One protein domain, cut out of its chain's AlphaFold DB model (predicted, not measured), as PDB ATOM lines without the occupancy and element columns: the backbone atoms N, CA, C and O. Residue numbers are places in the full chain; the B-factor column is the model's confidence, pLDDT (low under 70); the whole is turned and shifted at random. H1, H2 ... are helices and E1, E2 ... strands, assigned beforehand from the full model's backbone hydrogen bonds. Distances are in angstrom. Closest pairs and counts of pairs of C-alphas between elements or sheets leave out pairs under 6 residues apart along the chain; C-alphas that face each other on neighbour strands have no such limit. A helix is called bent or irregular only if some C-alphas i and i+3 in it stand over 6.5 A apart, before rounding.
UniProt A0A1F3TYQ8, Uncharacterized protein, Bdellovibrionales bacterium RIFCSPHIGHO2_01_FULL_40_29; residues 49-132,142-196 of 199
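Overview. This is residues 49 to 132 and 142 to 196 of the 199 residues of an uncharacterized protein of Bdellovibrionales bacterium RIFCSPHIGHO2_01_FULL_40_29 (UniProt A0A1F3TYQ8). A long, twisted sheet of six strands has two helices, H1 and H2, side by side across one of its faces, and no named helix over the other. The E1-E2 hairpin reaches far beyond the helices, and its tip, residues 68 to 73, sticks out free; near the other end, at the E8 edge, two small two-stranded sheets, E5-E10 and E6-E9, extend the body. The printed part has 139 residues, with two named helices and ten named strands in the order E1 E2 E3 E4 H1 E5 E6 E7 E8 E9 E10 H2, in a mixed class of helices and strands. The large sheet runs E4 E3 E2 E1 E7 E8, antiparallel throughout. The whole is compact, with a radius of gyration of the C-alphas of 16.2 A and spans of 53 by 42 by 24 A.

Arrangement. Begin with E1, residues 54 to 69, and E2, residues 72 to 87, a hairpin in which N 63 and O 78 are 2.9 A apart and N 74 and O 67 are 2.8 A apart. Beside E2 you find E3, residues 90 to 99, with N 83 and O 96 at 2.8 A, and then the edge strand E4, residues 105 to 109, with N 97 and O 106 at 2.8 A. E1 E2 E3 E4 are a meander, each strand the antiparallel neighbour of the one before. On the other side of E1 is E7, residues 149 to 153, with N 150 and O 58 at 2.7 A. E7 forms a hairpin with the edge strand E8, residues 157 to 160, where N 160 and O 149 are 2.8 A apart. H1, residues 112 to 124, and H2, residues 178 to 195, are on the same face of this sheet, in two layers, helices on one face of a sheet. H1 has a height over the sheet of 9.8 A and runs across the strands, at 82 degrees to E3 on the local plane; its closest C-alphas to E3 are Lys 115 and Leu 91, 7.0 A apart. H2 has a height of 9.0 A and runs across the strands, at 69 degrees to E2 on the local plane; its Thr 186 and Leu 59 of E1 have their C-alphas 7.2 A apart, the closest of the two elements. H1 and H2 touch, at a shallow tilt of 14 degrees, opposite ways, the closest C-alphas being those of Ile 121 and Glu 178 at 6.6 A. Look next at E5, residues 126 to 129, and E10, residues 172 to 174, antiparallel neighbours with N 128 and O 173 at 2.8 A; the closest C-alphas of E10 and E8 are those of Asp 173 and Leu 160, 4.5 A apart. E6, residues 142 to 145, and E9, residues 163 to 165, are antiparallel neighbours too, with N 145 and O 163 at 2.8 A; E8 runs on into E9 across a break of 2 residues, at 69 degrees. In H1 every O i to N i+4 pair is within hydrogen-bond range, in H2 12 of 14.

Along the chain. Find C-alpha 54 at (114.687, 222.798, 103.808); from there E1 runs 42.0 A to C-alpha 69 at (151.171, 205.233, 92.815) and bends by 57 degrees at residue 64. E2 returns over 45.1 A and bends by 52 degrees at residue 75, and E3 is 25.4 A long with a bend of 69 degrees at residue 93. E4 measures 13.7 A, H1 18.3 A, E5 9.9 A, E6 9.7 A, E7 13.5 A, E8 9.5 A, E9 5.7 A and E10 7.2 A. H2 covers 25.6 A and ends with C-alpha 195 at (132.246, 207.598, 116.040); it has a kink of 29 degrees near residue 189 and is irregular, with C-alphas 191 and 194 7.7 A apart.

Size, cuts and confidence. The two C-alphas farthest apart, those of Ser 51 and Gly 71, are 53.8 A apart. Residues 133 to 141 are not printed, and C-alphas 132 and 142 stand 14.9 A apart across this cut, on the link from E5 to E6. Of the links that are printed whole, E9 to E10 is short and the others are tight. The mean pLDDT of the printed part is 91.8, and residue 132 is under 70.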
ATOM      1  N   LEU A  49     115.853 231.082 106.968       91.81
ATOM      2  CA  LEU A  49     115.794 229.644 106.709       91.81
ATOM      3  C   LEU A  49     114.738 228.944 107.571       91.81
ATOM      4  O   LEU A  49     114.198 227.927 107.151       91.81
ATOM      5  N   ALA A  50     114.371 229.514 108.722       90.75
ATOM      6  CA  ALA A  50     113.308 228.980 109.577       90.75
ATOM      7  C   ALA A  50     111.910 229.056 108.941       90.75
ATOM      8  O   ALA A  50     111.020 228.291 109.312       90.75
ATOM      9  N   SER A  51     111.693 229.991 108.010       89.50
ATOM     10  CA  SER A  51     110.439 230.092 107.249       89.50
ATOM     11  C   SER A  51     110.421 229.232 105.987       89.50
ATOM     12  O   SER A  51     109.359 229.041 105.396       89.50
ATOM     13  N   GLU A  52     111.574 228.711 105.577       91.00
ATOM     14  CA  GLU A  52     111.724 227.905 104.373       91.00
ATOM     15  C   GLU A  52     111.595 226.412 104.685       91.00
ATOM     16  O   GLU A  52     111.957 225.924 105.757       91.00
ATOM     17  N   ARG A  53     111.112 225.644 103.707       93.12
ATOM     18  CA  ARG A  53     111.144 224.182 103.782       93.12
ATOM     19  C   ARG A  53     112.465 223.674 103.232       93.12
ATOM     20  O   ARG A  53     112.637 223.558 102.017       93.12
ATOM     21  N   LEU A  54     113.399 223.401 104.139       94.50
ATOM     22  CA  LEU A  54     114.687 222.798 103.808       94.50
ATOM     23  C   LEU A  54     114.475 221.385 103.252       94.50
ATOM     24  O   LEU A  54     113.686 220.613 103.795       94.50
ATOM     25  N   ARG A  55     115.188 221.056 102.173       96.00
ATOM     26  CA  ARG A  55     115.216 219.717 101.568       96.00
ATOM     27  C   ARG A  55     116.556 219.039 101.789       96.00
ATOM     28  O   ARG A  55     116.603 217.878 102.187       96.00
ATOM     29  N   GLU A  56     117.636 219.762 101.526       97.06
ATOM     30  CA  GLU A  56     118.989 219.237 101.646       97.06
ATOM     31  C   GLU A  56     119.979 220.352 101.979       97.06
ATOM     32  O   GLU A  56     119.816 221.500 101.563       97.06
ATOM     33  N   ILE A  57     121.022 219.994 102.722       97.50
ATOM     34  CA  ILE A  57     122.209 220.822 102.909       97.50
ATOM     35  C   ILE A  57     123.425 220.006 102.510       97.50
ATOM     36  O   ILE A  57     123.589 218.877 102.971       97.50
ATOM     37  N   GLN A  58     124.283 220.596 101.688       98.06
ATOM     38  CA  GLN A  58     125.567 220.029 101.303       98.06
ATOM     39  C   GLN A  58     126.685 220.899 101.861       98.06
ATOM     40  O   GLN A  58     126.681 222.104 101.648       98.06
ATOM     41  N   LEU A  59     127.648 220.316 102.570       97.75
ATOM     42  CA  LEU A  59     128.811 221.041 103.093       97.75
ATOM     43  C   LEU A  59     130.078 220.482 102.453       97.75
ATOM     44  O   LEU A  59     130.264 219.265 102.384       97.75
ATOM     45  N   TYR A  60     130.942 221.373 101.980       96.12
ATOM     46  CA  TYR A  60     132.149 221.030 101.242       96.12
ATOM     47  C   TYR A  60     133.367 221.193 102.141       96.12
ATOM     48  O   TYR A  60     133.656 222.281 102.643       96.12
ATOM     49  N   MET A  61     134.115 220.110 102.321       94.56
ATOM     50  CA  MET A  61     135.334 220.116 103.116       94.56
ATOM     51  C   MET A  61     136.517 219.643 102.289       94.56
ATOM     52  O   MET A  61     136.476 218.586 101.665       94.56
ATOM     53  N   GLN A  62     137.596 220.418 102.318       92.50
ATOM     54  CA  GLN A  62     138.873 219.982 101.772       92.50
ATOM     55  C   GLN A  62     139.546 219.030 102.755       92.50
ATOM     56  O   GLN A  62     139.729 219.362 103.925       92.50
ATOM     57  N   VAL A  63     139.943 217.859 102.271       90.81
ATOM     58  CA  VAL A  63     140.635 216.842 103.064       90.81
ATOM     59  C   VAL A  63     141.937 216.451 102.384       90.81
ATOM     60  O   VAL A  63     142.023 216.381 101.158       90.81
ATOM     61  N   SER A  64     142.983 216.208 103.174       88.00
ATOM     62  CA  SER A  64     144.216 215.644 102.626       88.00
ATOM     63  C   SER A  64     144.034 214.143 102.456       88.00
ATOM     64  O   SER A  64     143.875 213.409 103.428       88.00
ATOM     65  N   GLU A  65     144.072 213.690 101.213       84.56
ATOM     66  CA  GLU A  65     143.996 212.283 100.857       84.56
ATOM     67  C   GLU A  65     145.383 211.782 100.459       84.56
ATOM     68  O   GLU A  65     146.190 212.502  99.866       84.56
ATOM     69  N   GLN A  66     145.673 210.526 100.787       85.75
ATOM     70  CA  GLN A  66     146.905 209.872 100.370       85.75
ATOM     71  C   GLN A  66     146.598 208.867  99.267       85.75
ATOM     72  O   GLN A  66     145.740 208.002  99.420       85.75
ATOM     73  N   SER A  67     147.333 208.958  98.163       80.75
ATOM     74  CA  SER A  67     147.263 207.992  97.068       80.75
ATOM     75  C   SER A  67     148.621 207.344  96.858       80.75
ATOM     76  O   SER A  67     149.649 208.023  96.829       80.75
ATOM     77  N   VAL A  68     148.637 206.021  96.700       84.31
ATOM     78  CA  VAL A  68     149.859 205.265  96.421       84.31
ATOM     79  C   VAL A  68     149.919 204.955  94.931       84.31
ATOM     80  O   VAL A  68     149.103 204.199  94.409       84.31
ATOM     81  N   ARG A  69     150.918 205.507  94.237       84.62
ATOM     82  CA  ARG A  69     151.171 205.233  92.815       84.62
ATOM     83  C   ARG A  69     152.611 204.772  92.638       84.62
ATOM     84  O   ARG A  69     153.542 205.475  93.018       84.62
ATOM     85  N   ASN A  70     152.803 203.587  92.059       88.81
ATOM     86  CA  ASN A  70     154.127 202.985  91.833       88.81
ATOM     87  C   ASN A  70     154.987 202.884  93.112       88.81
ATOM     88  O   ASN A  70     156.179 203.184  93.089       88.81
ATOM     89  N   GLY A  71     154.372 202.525  94.244       88.56
ATOM     90  CA  GLY A  71     155.061 202.404  95.536       88.56
ATOM     91  C   GLY A  71     155.453 203.734  96.192       88.56
ATOM     92  O   GLY A  71     156.128 203.721  97.215       88.56
ATOM     93  N   LYS A  72     155.041 204.878  95.627       89.75
ATOM     94  CA  LYS A  72     155.220 206.207  96.225       89.75
ATOM     95  C   LYS A  72     153.884 206.742  96.725       89.75
ATOM     96  O   LYS A  72     152.888 206.663  96.006       89.75
ATOM     97  N   THR A  73     153.888 207.305  97.928       88.94
ATOM     98  CA  THR A  73     152.731 207.989  98.513       88.94
ATOM     99  C   THR A  73     152.730 209.450  98.086       88.94
ATOM    100  O   THR A  73     153.731 210.148  98.238       88.94
ATOM    101  N   PHE A  74     151.600 209.907  97.564       86.12
ATOM    102  CA  PHE A  74     151.342 211.293  97.209       86.12
ATOM    103  C   PHE A  74     150.220 211.813  98.096       86.12
ATOM    104  O   PHE A  74     149.168 211.181  98.186       86.12
ATOM    105  N   SER A  75     150.435 212.966  98.724       86.19
ATOM    106  CA  SER A  75     149.359 213.720  99.357       86.19
ATOM    107  C   SER A  75     148.688 214.588  98.302       86.19
ATOM    108  O   SER A  75     149.349 215.381  97.632       86.19
ATOM    109  N   MET A  76     147.382 214.429  98.159       86.25
ATOM    110  CA  MET A  76     146.527 215.288  97.351       86.25
ATOM    111  C   MET A  76     145.491 215.958  98.248       86.25
ATOM    112  O   MET A  76     145.186 215.469  99.334       86.25
ATOM    113  N   VAL A  77     144.981 217.103  97.811       88.94
ATOM    114  CA  VAL A  77     143.824 217.736  98.446       88.94
ATOM    115  C   VAL A  77     142.599 217.257  97.681       88.94
ATOM    116  O   VAL A  77     142.455 217.570  96.501       88.94
ATOM    117  N   GLY A  78     141.777 216.443  98.336       89.75
ATOM    118  CA  GLY A  78     140.464 216.029  97.855       89.75
ATOM    119  C   GLY A  78     139.360 216.888  98.468       89.75
ATOM    120  O   GLY A  78     139.603 217.677  99.386       89.75
ATOM    121  N   GLN A  79     138.139 216.720  97.972       93.00
ATOM    122  CA  GLN A  79     136.939 217.309  98.559       93.00
ATOM    123  C   GLN A  79     135.995 216.200  99.026       93.00
ATOM    124  O   GLN A  79     135.777 215.206  98.331       93.00
ATOM    125  N   GLN A  80     135.436 216.387 100.217       95.25
ATOM    126  CA  GLN A  80     134.330 215.606 100.746       95.25
ATOM    127  C   GLN A  80     133.067 216.460 100.783       95.25
ATOM    128  O   GLN A  80     133.104 217.611 101.221       95.25
ATOM    129  N   ILE A  81     131.959 215.869 100.349       97.38
ATOM    130  CA  ILE A  81     130.626 216.466 100.356       97.38
ATOM    131  C   ILE A  81     129.810 215.773 101.441       97.38
ATOM    132  O   ILE A  81     129.592 214.565 101.367       97.38
ATOM    133  N   TYR A  82     129.375 216.539 102.435       97.88
ATOM    134  CA  TYR A  82     128.522 216.094 103.532       97.88
ATOM    135  C   TYR A  82     127.077 216.472 103.202       97.88
ATOM    136  O   TYR A  82     126.763 217.659 103.198       97.88
ATOM    137  N   SER A  83     126.218 215.493 102.919       97.88
ATOM    138  CA  SER A  83     124.817 215.703 102.526       97.88
ATOM    139  C   SER A  83     123.859 215.340 103.658       97.88
ATOM    140  O   SER A  83     123.769 214.178 104.062       97.88
ATOM    141  N   PHE A  84     123.094 216.326 104.120       97.75
ATOM    142  CA  PHE A  84     122.055 216.199 105.142       97.75
ATOM    143  C   PHE A  84     120.684 216.355 104.503       97.75
ATOM    144  O   PHE A  84     120.411 217.380 103.882       97.75
ATOM    145  N   GLN A  85     119.813 215.364 104.673       96.81
ATOM    146  CA  GLN A  85     118.459 215.396 104.122       96.81
ATOM    147  C   GLN A  85     117.443 215.802 105.185       96.81
ATOM    148  O   GLN A  85     117.583 215.455 106.361       96.81
ATOM    149  N   PHE A  86     116.407 216.514 104.757       94.25
ATOM    150  CA  PHE A  86     115.298 216.938 105.599       94.25
ATOM    151  C   PHE A  86     114.011 216.262 105.128       94.25
ATOM    152  O   PHE A  86     113.620 216.367 103.967       94.25
ATOM    153  N   GLU A  87     113.337 215.576 106.047       89.88
ATOM    154  CA  GLU A  87     112.061 214.905 105.820       89.88
ATOM    155  C   GLU A  87     111.014 215.491 106.769       89.88
ATOM    156  O   GLU A  87     111.224 215.558 107.978       89.88
ATOM    157  N   ASN A  88     109.863 215.921 106.241       84.56
ATOM    158  CA  ASN A  88     108.764 216.495 107.035       84.56
ATOM    159  C   ASN A  88     109.198 217.654 107.964       84.56
ATOM    160  O   ASN A  88     108.772 217.714 109.116       84.56
ATOM    161  N   ASN A  89     110.053 218.562 107.478       75.44
ATOM    162  CA  ASN A  89     110.682 219.653 108.248       75.44
ATOM    163  C   ASN A  89     111.615 219.198 109.391       75.44
ATOM    164  O   ASN A  89     112.057 220.019 110.195       75.44
ATOM    165  N   GLY A  90     111.935 217.908 109.477       88.19
ATOM    166  CA  GLY A  90     112.903 217.354 110.414       88.19
ATOM    167  C   GLY A  90     114.199 216.976 109.711       88.19
ATOM    168  O   GLY A  90     114.181 216.430 108.613       88.19
ATOM    169  N   LEU A  91     115.334 217.229 110.362       93.94
ATOM    170  CA  LEU A  91     116.621 216.699 109.917       93.94
ATOM    171  C   LEU A  91     116.596 215.165 110.032       93.94
ATOM    172  O   LEU A  91     116.188 214.631 111.072       93.94
ATOM    173  N   SER A  92     117.011 214.466 108.975       94.38
ATOM    174  CA  SER A  92     117.179 213.014 108.996       94.38
ATOM    175  C   SER A  92     118.187 212.606 110.072       94.38
ATOM    176  O   SER A  92     119.109 213.348 110.412       94.38
ATOM    177  N   ASN A  93     118.019 211.403 110.614       92.94
ATOM    178  CA  ASN A  93     118.970 210.848 111.576       92.94
ATOM    179  C   ASN A  93     120.271 210.393 110.908       92.94
ATOM    180  O   ASN A  93     121.220 210.065 111.611       92.94
ATOM    181  N   SER A  94     120.325 210.359 109.577       94.75
ATOM    182  CA  SER A  94     121.516 209.989 108.828       94.75
ATOM    183  C   SER A  94     121.940 211.073 107.847       94.75
ATOM    184  O   SER A  94     121.153 211.916 107.411       94.75
ATOM    185  N   PHE A  95     123.220 211.037 107.503       97.06
ATOM    186  CA  PHE A  95     123.826 211.869 106.476       97.06
ATOM    187  C   PHE A  95     124.814 211.031 105.672       97.06
ATOM    188  O   PHE A  95     125.267 209.973 106.124       97.06
ATOM    189  N   SER A  96     125.137 211.482 104.466       97.06
ATOM    190  CA  SER A  96     126.145 210.831 103.634       97.06
ATOM    191  C   SER A  96     127.379 211.705 103.477       97.06
ATOM    192  O   SER A  96     127.296 212.930 103.450       97.06
ATOM    193  N   VAL A  97     128.537 211.059 103.380       97.00
ATOM    194  CA  VAL A  97     129.801 211.701 103.027       97.00
ATOM    195  C   VAL A  97     130.297 211.080 101.737       97.00
ATOM    196  O   VAL A  97     130.564 209.878 101.677       97.00
ATOM    197  N   LYS A  98     130.424 211.903 100.701       96.38
ATOM    198  CA  LYS A  98     130.936 211.503  99.393       96.38
ATOM    199  C   LYS A  98     132.310 212.118  99.163       96.38
ATOM    200  O   LYS A  98     132.445 213.335  99.186       96.38
ATOM    201  N   SER A  99     133.319 211.292  98.899       93.56
ATOM    202  CA  SER A  99     134.622 211.767  98.412       93.56
ATOM    203  C   SER A  99     134.532 212.005  96.904       93.56
ATOM    204  O   SER A  99     134.156 211.104  96.152       93.56
ATOM    205  N   GLU A 100     134.854 213.214  96.444       90.12
ATOM    206  CA  GLU A 100     134.828 213.545  95.013       90.12
ATOM    207  C   GLU A 100     135.908 212.805  94.219       90.12
ATOM    208  O   GLU A 100     135.675 212.404  93.082       90.12
ATOM    209  N   SER A 101     137.079 212.583  94.820       86.38
ATOM    210  CA  SER A 101     138.225 211.950  94.156       86.38
ATOM    211  C   SER A 101     137.994 210.462  93.879       86.38
ATOM    212  O   SER A 101     138.415 209.943  92.846       86.38
ATOM    213  N   THR A 102     137.324 209.773  94.805       86.06
ATOM    214  CA  THR A 102     137.068 208.329  94.728       86.06
ATOM    215  C   THR A 102     135.650 208.002  94.273       86.06
ATOM    216  O   THR A 102     135.392 206.883  93.833       86.06
ATOM    217  N   GLY A 103     134.717 208.949  94.395       88.50
ATOM    218  CA  GLY A 103     133.287 208.743  94.166       88.50
ATOM    219  C   GLY A 103     132.601 207.876  95.227       88.50
ATOM    220  O   GLY A 103     131.405 207.604  95.100       88.50
ATOM    221  N   VAL A 104     133.325 207.432  96.260       90.44
ATOM    222  CA  VAL A 104     132.790 206.576  97.323       90.44
ATOM    223  C   VAL A 104     131.891 207.406  98.233       90.44
ATOM    224  O   VAL A 104     132.291 208.470  98.705       90.44
ATOM    225  N   SER A 105     130.684 206.894  98.481       95.00
ATOM    226  CA  SER A 105     129.713 207.461  99.416       95.00
ATOM    227  C   SER A 105     129.575 206.553 100.634       95.00
ATOM    228  O   SER A 105     129.415 205.338 100.486       95.00
ATOM    229  N   GLN A 106     129.655 207.135 101.826       95.25
ATOM    230  CA  GLN A 106     129.498 206.453 103.109       95.25
ATOM    231  C   GLN A 106     128.352 207.094 103.888       95.25
ATOM    232  O   GLN A 106     128.146 208.301 103.798       95.25
ATOM    233  N   PHE A 107     127.604 206.287 104.637       95.94
ATOM    234  CA  PHE A 107     126.473 206.746 105.442       95.94
ATOM    235  C   PHE A 107     126.835 206.730 106.922       95.94
ATOM    236  O   PHE A 107     127.465 205.787 107.402       95.94
ATOM    237  N   TYR A 108     126.397 207.765 107.624       96.81
ATOM    238  CA  TYR A 108     126.643 207.985 109.041       96.81
ATOM    239  C   TYR A 108     125.355 208.398 109.733       96.81
ATOM    240  O   TYR A 108     124.443 208.931 109.096       96.81
ATOM    241  N   CYS A 109     125.295 208.176 111.039       96.19
ATOM    242  CA  CYS A 109     124.160 208.537 111.869       96.19
ATOM    243  C   CYS A 109     124.519 209.732 112.750       96.19
ATOM    244  O   CYS A 109     125.542 209.742 113.432       96.19
ATOM    245  N   LEU A 110     123.678 210.762 112.729       94.94
ATOM    246  CA  LEU A 110     123.811 211.916 113.604       94.94
ATOM    247  C   LEU A 110     123.417 211.539 115.028       94.94
ATOM    248  O   LEU A 110     122.362 210.948 115.264       94.94
ATOM    249  N   SER A 111     124.238 211.952 115.992       94.88
ATOM    250  CA  SER A 111     123.817 211.961 117.388       94.88
ATOM    251  C   SER A 111     122.753 213.036 117.610       94.88
ATOM    252  O   SER A 111     122.722 214.056 116.915       94.88
ATOM    253  N   GLU A 112     121.914 212.853 118.629       94.31
ATOM    254  CA  GLU A 112     120.887 213.834 118.996       94.31
ATOM    255  C   GLU A 112     121.498 215.217 119.297       94.31
ATOM    256  O   GLU A 112     120.921 216.247 118.960       94.31
ATOM    257  N   SER A 113     122.709 215.257 119.867       95.06
ATOM    258  CA  SER A 113     123.433 216.511 120.117       95.06
ATOM    259  C   SER A 113     123.773 217.245 118.818       95.06
ATOM    260  O   SER A 113     123.476 218.430 118.698       95.06
ATOM    261  N   LEU A 114     124.360 216.547 117.839       95.94
ATOM    262  CA  LEU A 114     124.757 217.140 116.554       95.94
ATOM    263  C   LEU A 114     123.539 217.548 115.723       95.94
ATOM    264  O   LEU A 114     123.554 218.575 115.050       95.94
ATOM    265  N   LYS A 115     122.468 216.752 115.793       95.00
ATOM    266  CA  LYS A 115     121.196 217.052 115.139       95.00
ATOM    267  C   LYS A 115     120.605 218.363 115.657       95.00
ATOM    268  O   LYS A 115     120.265 219.235 114.859       95.00
ATOM    269  N   ASN A 116     120.527 218.510 116.980       95.44
ATOM    270  CA  ASN A 116     120.012 219.721 117.615       95.44
ATOM    271  C   ASN A 116     120.902 220.934 117.328       95.44
ATOM    272  O   ASN A 116     120.381 222.008 117.044       95.44
ATOM    273  N   GLU A 117     122.225 220.772 117.346       96.38
ATOM    274  CA  GLU A 117     123.165 221.844 117.004       96.38
ATOM    275  C   GLU A 117     122.954 222.351 115.570       96.38
ATOM    276  O   GLU A 117     122.757 223.550 115.368       96.38
ATOM    277  N   LEU A 118     122.901 221.448 114.583       96.19
ATOM    278  CA  LEU A 118     122.664 221.827 113.189       96.19
ATOM    279  C   LEU A 118     121.294 222.495 113.012       96.19
ATOM    280  O   LEU A 118     121.191 223.530 112.356       96.19
ATOM    281  N   GLN A 119     120.239 221.953 113.624       94.88
ATOM    282  CA  GLN A 119     118.910 222.566 113.569       94.88
ATOM    283  C   GLN A 119     118.884 223.961 114.199       94.88
ATOM    284  O   GLN A 119     118.250 224.855 113.647       94.88
ATOM    285  N   LEU A 120     119.575 224.173 115.323       94.69
ATOM    286  CA  LEU A 120     119.670 225.488 115.956       94.69
ATOM    287  C   LEU A 120     120.352 226.500 115.036       94.69
ATOM    288  O   LEU A 120     119.784 227.569 114.824       94.69
ATOM    289  N   ILE A 121     121.499 226.139 114.445       95.75
ATOM    290  CA  ILE A 121     122.222 226.999 113.494       95.75
ATOM    291  C   ILE A 121     121.290 227.412 112.353       95.75
ATOM    292  O   ILE A 121     121.144 228.601 112.072       95.75
ATOM    293  N   LEU A 122     120.604 226.448 111.737       94.88
ATOM    294  CA  LEU A 122     119.742 226.694 110.578       94.88
ATOM    295  C   LEU A 122     118.480 227.482 110.922       94.88
ATOM    296  O   LEU A 122     118.065 228.327 110.139       94.88
ATOM    297  N   ASN A 123     117.894 227.251 112.096       93.44
ATOM    298  CA  ASN A 123     116.716 227.988 112.546       93.44
ATOM    299  C   ASN A 123     117.040 229.447 112.902       93.44
ATOM    300  O   ASN A 123     116.170 230.309 112.784       93.44
ATOM    301  N   SER A 124     118.264 229.741 113.350       93.62
ATOM    302  CA  SER A 124     118.714 231.125 113.551       93.62
ATOM    303  C   SER A 124     119.206 231.788 112.266       93.62
ATOM    304  O   SER A 124     119.171 233.011 112.156       93.62
ATOM    305  N   ALA A 125     119.651 230.995 111.294       95.44
ATOM    306  CA  ALA A 125     120.308 231.501 110.108       95.44
ATOM    307  C   ALA A 125     119.334 232.122 109.102       95.44
ATOM    308  O   ALA A 125     118.176 231.736 108.929       95.44
ATOM    309  N   SER A 126     119.854 233.101 108.380       95.56
ATOM    310  CA  SER A 126     119.213 233.667 107.203       95.56
ATOM    311  C   SER A 126     120.241 233.772 106.093       95.56
ATOM    312  O   SER A 126     121.405 234.050 106.361       95.56
ATOM    313  N   VAL A 127     119.817 233.585 104.853       94.19
ATOM    314  CA  VAL A 127     120.671 233.800 103.689       94.19
ATOM    315  C   VAL A 127     120.653 235.285 103.347       94.19
ATOM    316  O   VAL A 127     119.578 235.857 103.162       94.19
ATOM    317  N   CYS A 128     121.831 235.902 103.264       91.62
ATOM    318  CA  CYS A 128     122.016 237.219 102.669       91.62
ATOM    319  C   CYS A 128     122.682 237.081 101.308       91.62
ATOM    320  O   CYS A 128     123.673 236.365 101.136       91.62
ATOM    321  N   LYS A 129     122.165 237.844 100.352       87.81
ATOM    322  CA  LYS A 129     122.911 238.184  99.150       87.81
ATOM    323  C   LYS A 129     123.637 239.498  99.407       87.81
ATOM    324  O   LYS A 129     123.017 240.438  99.907       87.81
ATOM    325  N   ALA A 130     124.925 239.554  99.085       79.06
ATOM    326  CA  ALA A 130     125.639 240.819  99.072       79.06
ATOM    327  C   ALA A 130     124.900 241.798  98.156       79.06
ATOM    328  O   ALA A 130     124.443 241.437  97.068       79.06
ATOM    329  N   GLU A 131     124.717 243.024  98.633       73.62
ATOM    330  CA  GLU A 131     124.173 244.067  97.781       73.62
ATOM    331  C   GLU A 131     125.182 244.363  96.676       73.62
ATOM    332  O   GLU A 131     126.395 244.340  96.906       73.62
ATOM    333  N   ASP A 132     124.674 244.662  95.481       67.12
ATOM    334  CA  ASP A 132     125.493 245.196  94.407       67.12
ATOM    335  C   ASP A 132     126.064 246.536  94.876       67.12
ATOM    336  O   ASP A 132     125.459 247.598  94.697       67.12
ATOM    337  N   ALA A 142     137.794 239.607  88.327       83.69
ATOM    338  CA  ALA A 142     137.122 238.316  88.244       83.69
ATOM    339  C   ALA A 142     137.911 237.295  89.077       83.69
ATOM    340  O   ALA A 142     139.051 236.961  88.750       83.69
ATOM    341  N   VAL A 143     137.319 236.834  90.178       85.75
ATOM    342  CA  VAL A 143     137.921 235.864  91.097       85.75
ATOM    343  C   VAL A 143     136.867 234.823  91.412       85.75
ATOM    344  O   VAL A 143     135.820 235.146  91.957       85.75
ATOM    345  N   MET A 144     137.160 233.564  91.100       85.38
ATOM    346  CA  MET A 144     136.293 232.458  91.479       85.38
ATOM    347  C   MET A 144     136.662 231.996  92.888       85.38
ATOM    348  O   MET A 144     137.708 231.378  93.097       85.38
ATOM    349  N   LYS A 145     135.800 232.297  93.856       88.25
ATOM    350  CA  LYS A 145     135.864 231.744  95.207       88.25
ATOM    351  C   LYS A 145     134.851 230.600  95.296       88.25
ATOM    352  O   LYS A 145     133.656 230.863  95.144       88.25
ATOM    353  N   PRO A 146     135.288 229.347  95.513       89.12
ATOM    354  CA  PRO A 146     134.357 228.244  95.690       89.12
ATOM    355  C   PRO A 146     133.565 228.432  96.986       89.12
ATOM    356  O   PRO A 146     134.103 228.917  97.986       89.12
ATOM    357  N   GLY A 147     132.296 228.034  96.957       93.25
ATOM    358  CA  GLY A 147     131.470 227.980  98.155       93.25
ATOM    359  C   GLY A 147     131.953 226.914  99.138       93.25
ATOM    360  O   GLY A 147     132.699 226.002  98.775       93.25
ATOM    361  N   TYR A 148     131.524 227.029 100.390       95.50
ATOM    362  CA  TYR A 148     131.762 226.014 101.422       95.50
ATOM    363  C   TYR A 148     130.545 225.108 101.645       95.50
ATOM    364  O   TYR A 148     130.626 224.148 102.411       95.50
ATOM    365  N   GLY A 149     129.423 225.393 100.989       96.81
ATOM    366  CA  GLY A 149     128.246 224.548 101.045       96.81
ATOM    367  C   GLY A 149     127.118 225.050 100.161       96.81
ATOM    368  O   GLY A 149     127.246 226.059  99.472       96.81
ATOM    369  N   GLN A 150     126.007 224.335 100.206       97.38
ATOM    370  CA  GLN A 150     124.799 224.623  99.466       97.38
ATOM    371  C   GLN A 150     123.582 224.303 100.332       97.38
ATOM    372  O   GLN A 150     123.537 223.262 100.989       97.38
ATOM    373  N   ILE A 151     122.591 225.189 100.316       96.50
ATOM    374  CA  ILE A 151     121.290 224.967 100.951       96.50
ATOM    375  C   ILE A 151     120.240 224.850  99.857       96.50
ATOM    376  O   ILE A 151     120.090 225.751  99.033       96.50
ATOM    377  N   ILE A 152     119.503 223.746  99.871       96.12
ATOM    378  CA  ILE A 152     118.433 223.449  98.923       96.12
ATOM    379  C   ILE A 152     117.108 223.490  99.685       96.12
ATOM    380  O   ILE A 152     116.883 222.704 100.610       96.12
ATOM    381  N   THR A 153     116.217 224.392  99.282       94.56
ATOM    382  CA  THR A 153     114.834 224.469  99.770       94.56
ATOM    383  C   THR A 153     113.870 223.893  98.728       94.56
ATOM    384  O   THR A 153     114.282 223.395  97.678       94.56
ATOM    385  N   GLU A 154     112.565 223.907  99.001       91.62
ATOM    386  CA  GLU A 154     111.559 223.562  97.984       91.62
ATOM    387  C   GLU A 154     111.573 224.516  96.779       91.62
ATOM    388  O   GLU A 154     111.254 224.088  95.670       91.62
ATOM    389  N   SER A 155     111.941 225.783  96.990       91.12
ATOM    390  CA  SER A 155     111.808 226.835  95.974       91.12
ATOM    391  C   SER A 155     113.144 227.330  95.430       91.12
ATOM    392  O   SER A 155     113.201 227.794  94.296       91.12
ATOM    393  N   ASN A 156     114.209 227.254  96.230       93.62
ATOM    394  CA  ASN A 156     115.469 227.927  95.946       93.62
ATOM    395  C   ASN A 156     116.676 227.036  96.247       93.62
ATOM    396  O   ASN A 156     116.608 226.092  97.034       93.62
ATOM    397  N   GLN A 157     117.804 227.390  95.639       95.12
ATOM    398  CA  GLN A 157     119.117 226.824  95.918       95.12
ATOM    399  C   GLN A 157     120.087 227.975  96.189       95.12
ATOM    400  O   GLN A 157     120.133 228.940  95.425       95.12
ATOM    401  N   TYR A 158     120.848 227.871  97.274       94.38
ATOM    402  CA  TYR A 158     121.785 228.897  97.723       94.38
ATOM    403  C   TYR A 158     123.192 228.313  97.829       94.38
ATOM    404  O   TYR A 158     123.419 227.430  98.654       94.38
ATOM    405  N   ASP A 159     124.130 228.818  97.027       94.75
ATOM    406  CA  ASP A 159     125.544 228.425  97.062       94.75
ATOM    407  C   ASP A 159     126.306 229.298  98.071       94.75
ATOM    408  O   ASP A 159     126.643 230.448  97.796       94.75
ATOM    409  N   LEU A 160     126.559 228.755  99.263       95.19
ATOM    410  CA  LEU A 160     127.092 229.498 100.403       95.19
ATOM    411  C   LEU A 160     128.581 229.816 100.255       95.19
ATOM    412  O   LEU A 160     129.416 228.927 100.068       95.19
ATOM    413  N   GLY A 161     128.932 231.089 100.417       91.12
ATOM    414  CA  GLY A 161     130.298 231.608 100.400       91.12
ATOM    415  C   GLY A 161     130.948 231.646  99.016       91.12
ATOM    416  O   GLY A 161     132.128 232.004  98.915       91.12
ATOM    417  N   ALA A 162     130.205 231.280  97.966       90.00
ATOM    418  CA  ALA A 162     130.661 231.376  96.590       90.00
ATOM    419  C   ALA A 162     130.686 232.845  96.148       90.00
ATOM    420  O   ALA A 162     129.807 233.626  96.502       90.00
ATOM    421  N   ALA A 163     131.696 233.227  95.369       88.44
ATOM    422  CA  ALA A 163     131.770 234.544  94.744       88.44
ATOM    423  C   ALA A 163     132.470 234.444  93.386       88.44
ATOM    424  O   ALA A 163     133.385 233.637  93.208       88.44
ATOM    425  N   THR A 164     132.039 235.262  92.431       85.69
ATOM    426  CA  THR A 164     132.596 235.327  91.067       85.69
ATOM    427  C   THR A 164     133.478 236.555  90.842       85.69
ATOM    428  O   THR A 164     134.185 236.652  89.833       85.69
ATOM    429  N   ASP A 165     133.478 237.481  91.796       84.81
ATOM    430  CA  ASP A 165     134.273 238.695  91.782       84.81
ATOM    431  C   ASP A 165     134.962 238.916  93.138       84.81
ATOM    432  O   ASP A 165     134.545 238.420  94.186       84.81
ATOM    433  N   SER A 166     136.062 239.664  93.100       83.69
ATOM    434  CA  SER A 166     136.848 240.030  94.289       83.69
ATOM    435  C   SER A 166     136.144 241.010  95.230       83.69
ATOM    436  O   SER A 166     136.595 241.178  96.360       83.69
ATOM    437  N   CYS A 167     135.064 241.648  94.782       81.88
ATOM    438  CA  CYS A 167     134.285 242.589  95.582       81.88
ATOM    439  C   CYS A 167     133.186 241.897  96.394       81.88
ATOM    440  O   CYS A 167     132.652 242.490  97.323       81.88
ATOM    441  N   GLY A 168     132.874 240.638  96.078       80.56
ATOM    442  CA  GLY A 168     131.819 239.870  96.716       80.56
ATOM    443  C   GLY A 168     130.409 240.307  96.329       80.56
ATOM    444  O   GLY A 168     129.482 239.864  96.997       80.56
ATOM    445  N   ASN A 169     130.211 241.111  95.276       81.31
ATOM    446  CA  ASN A 169     128.893 241.671  94.918       81.31
ATOM    447  C   ASN A 169     127.864 240.578  94.593       81.31
ATOM    448  O   ASN A 169     126.680 240.710  94.872       81.31
ATOM    449  N   ASN A 170     128.330 239.446  94.069       81.38
ATOM    450  CA  ASN A 170     127.488 238.287  93.777       81.38
ATOM    451  C   ASN A 170     127.556 237.191  94.846       81.38
ATOM    452  O   ASN A 170     127.122 236.066  94.593       81.38
ATOM    453  N   SER A 171     128.128 237.481  96.017       88.94
ATOM    454  CA  SER A 171     128.238 236.479  97.071       88.94
ATOM    455  C   SER A 171     126.896 236.224  97.750       88.94
ATOM    456  O   SER A 171     126.125 237.140  98.038       88.94
ATOM    457  N   VAL A 172     126.617 234.946  97.982       91.88
ATOM    458  CA  VAL A 172     125.483 234.471  98.772       91.88
ATOM    459  C   VAL A 172     126.075 233.739  99.963       91.88
ATOM    460  O   VAL A 172     126.889 232.838  99.789       91.88
ATOM    461  N   ASP A 173     125.717 234.133 101.176       94.44
ATOM    462  CA  ASP A 173     126.193 233.476 102.394       94.44
ATOM    463  C   ASP A 173     125.115 233.544 103.481       94.44
ATOM    464  O   ASP A 173     124.062 234.162 103.304       94.44
ATOM    465  N   LEU A 174     125.361 232.887 104.605       94.50
ATOM    466  CA  LEU A 174     124.586 233.118 105.810       94.50
ATOM    467  C   LEU A 174     124.935 234.493 106.383       94.50
ATOM    468  O   LEU A 174     126.095 234.907 106.380       94.50
ATOM    469  N   CYS A 175     123.915 235.190 106.873       91.50
ATOM    470  CA  CYS A 175     124.066 236.481 107.527       91.50
ATOM    471  C   CYS A 175     124.964 236.364 108.761       91.50
ATOM    472  O   CYS A 175     125.009 235.318 109.410       91.50
ATOM    473  N   ASP A 176     125.590 237.486 109.110       88.94
ATOM    474  CA  ASP A 176     126.233 237.691 110.403       88.94
ATOM    475  C   ASP A 176     127.310 236.627 110.718       88.94
ATOM    476  O   ASP A 176     128.290 236.488 109.985       88.94
ATOM    477  N   SER A 177     127.170 235.907 111.831       91.56
ATOM    478  CA  SER A 177     128.146 234.925 112.333       91.56
ATOM    479  C   SER A 177     127.785 233.476 111.995       91.56
ATOM    480  O   SER A 177     128.549 232.547 112.256       91.56
ATOM    481  N   GLU A 178     126.613 233.264 111.408       93.62
ATOM    482  CA  GLU A 178     125.992 231.959 111.240       93.62
ATOM    483  C   GLU A 178     126.749 231.114 110.217       93.62
ATOM    484  O   GLU A 178     126.844 229.895 110.365       93.62
ATOM    485  N   GLY A 179     127.382 231.761 109.233       93.62
ATOM    486  CA  GLY A 179     128.294 231.099 108.302       93.62
ATOM    487  C   GLY A 179     129.520 230.513 109.004       93.62
ATOM    488  O   GLY A 179     129.974 229.422 108.659       93.62
ATOM    489  N   ASP A 180     130.045 231.190 110.025       95.06
ATOM    490  CA  ASP A 180     131.191 230.698 110.790       95.06
ATOM    491  C   ASP A 180     130.788 229.606 111.785       95.06
ATOM    492  O   ASP A 180     131.526 228.630 111.943       95.06
ATOM    493  N   LEU A 181     129.590 229.698 112.374       96.56
ATOM    494  CA  LEU A 181     129.008 228.617 113.174       96.56
ATOM    495  C   LEU A 181     128.827 227.343 112.345       96.56
ATOM    496  O   LEU A 181     129.242 226.271 112.779       96.56
ATOM    497  N   LEU A 182     128.280 227.455 111.129       96.88
ATOM    498  CA  LEU A 182     128.085 226.306 110.249       96.88
ATOM    499  C   LEU A 182     129.421 225.676 109.832       96.88
ATOM    500  O   LEU A 182     129.563 224.457 109.872       96.88
ATOM    501  N   LYS A 183     130.440 226.482 109.501       95.50
ATOM    502  CA  LYS A 183     131.798 225.972 109.224       95.50
ATOM    503  C   LYS A 183     132.403 225.272 110.446       95.50
ATOM    504  O   LYS A 183     133.015 224.214 110.293       95.50
ATOM    505  N   GLY A 184     132.231 225.846 111.638       96.69
ATOM    506  CA  GLY A 184     132.681 225.267 112.904       96.69
ATOM    507  C   GLY A 184     132.010 223.927 113.200       96.69
ATOM    508  O   GLY A 184     132.699 222.957 113.518       96.69
ATOM    509  N   PHE A 185     130.694 223.839 112.986       96.81
ATOM    510  CA  PHE A 185     129.936 222.593 113.071       96.81
ATOM    511  C   PHE A 185     130.497 221.532 112.119       96.81
ATOM    512  O   PHE A 185     130.784 220.417 112.550       96.81
ATOM    513  N   THR A 186     130.738 221.866 110.846       95.94
ATOM    514  CA  THR A 186     131.289 220.901 109.878       95.94
ATOM    515  C   THR A 186     132.665 220.401 110.311       95.94
ATOM    516  O   THR A 186     132.942 219.204 110.238       95.94
ATOM    517  N   GLN A 187     133.534 221.294 110.798       95.56
ATOM    518  CA  GLN A 187     134.843 220.911 111.336       95.56
ATOM    519  C   GLN A 187     134.701 219.975 112.540       95.56
ATOM    520  O   GLN A 187     135.360 218.933 112.585       95.56
ATOM    521  N   HIS A 188     133.808 220.293 113.480       96.00
ATOM    522  CA  HIS A 188     133.531 219.434 114.625       96.00
ATOM    523  C   HIS A 188     133.023 218.054 114.184       96.00
ATOM    524  O   HIS A 188     133.584 217.036 114.594       96.00
ATOM    525  N   LEU A 189     132.047 218.014 113.276       95.62
ATOM    526  CA  LEU A 189     131.490 216.789 112.712       95.62
ATOM    527  C   LEU A 189     132.570 215.916 112.063       95.62
ATOM    528  O   LEU A 189     132.637 214.719 112.337       95.62
ATOM    529  N   SER A 190     133.453 216.513 111.257       94.50
ATOM    530  CA  SER A 190     134.542 215.785 110.593       94.50
ATOM    531  C   SER A 190     135.479 215.093 111.590       94.50
ATOM    532  O   SER A 190     135.916 213.968 111.356       94.50
ATOM    533  N   SER A 191     135.721 215.715 112.751       94.44
ATOM    534  CA  SER A 191     136.550 215.137 113.817       94.44
ATOM    535  C   SER A 191     135.876 213.969 114.548       94.44
ATOM    536  O   SER A 191     136.560 213.128 115.126       94.44
ATOM    537  N   GLN A 192     134.541 213.909 114.512       95.00
ATOM    538  CA  GLN A 192     133.731 212.882 115.168       95.00
ATOM    539  C   GLN A 192     133.293 211.766 114.218       95.00
ATOM    540  O   GLN A 192     132.716 210.785 114.676       95.00
ATOM    541  N   LEU A 193     133.577 211.876 112.917       93.81
ATOM    542  CA  LEU A 193     133.008 211.013 111.880       93.81
ATOM    543  C   LEU A 193     133.215 209.510 112.148       93.81
ATOM    544  O   LEU A 193     132.309 208.710 111.937       93.81
ATOM    545  N   ALA A 194     134.377 209.131 112.688       92.56
ATOM    546  CA  ALA A 194     134.692 207.743 113.039       92.56
ATOM    547  C   ALA A 194     133.777 207.148 114.132       92.56
ATOM    548  O   ALA A 194     133.649 205.930 114.216       92.56
ATOM    549  N   ASN A 195     133.134 207.992 114.945       93.56
ATOM    550  CA  ASN A 195     132.246 207.598 116.040       93.56
ATOM    551  C   ASN A 195     130.758 207.599 115.641       93.56
ATOM    552  O   ASN A 195     129.914 207.254 116.461       93.56
ATOM    553  N   LEU A 196     130.423 208.006 114.411       93.94
ATOM    554  CA  LEU A 196     129.046 208.218 113.942       93.94
ATOM    555  C   LEU A 196     128.531 207.061 113.073       93.94
ATOM    556  O   LEU A 196     127.808 207.265 112.097       93.94
TER     557      LEU A 196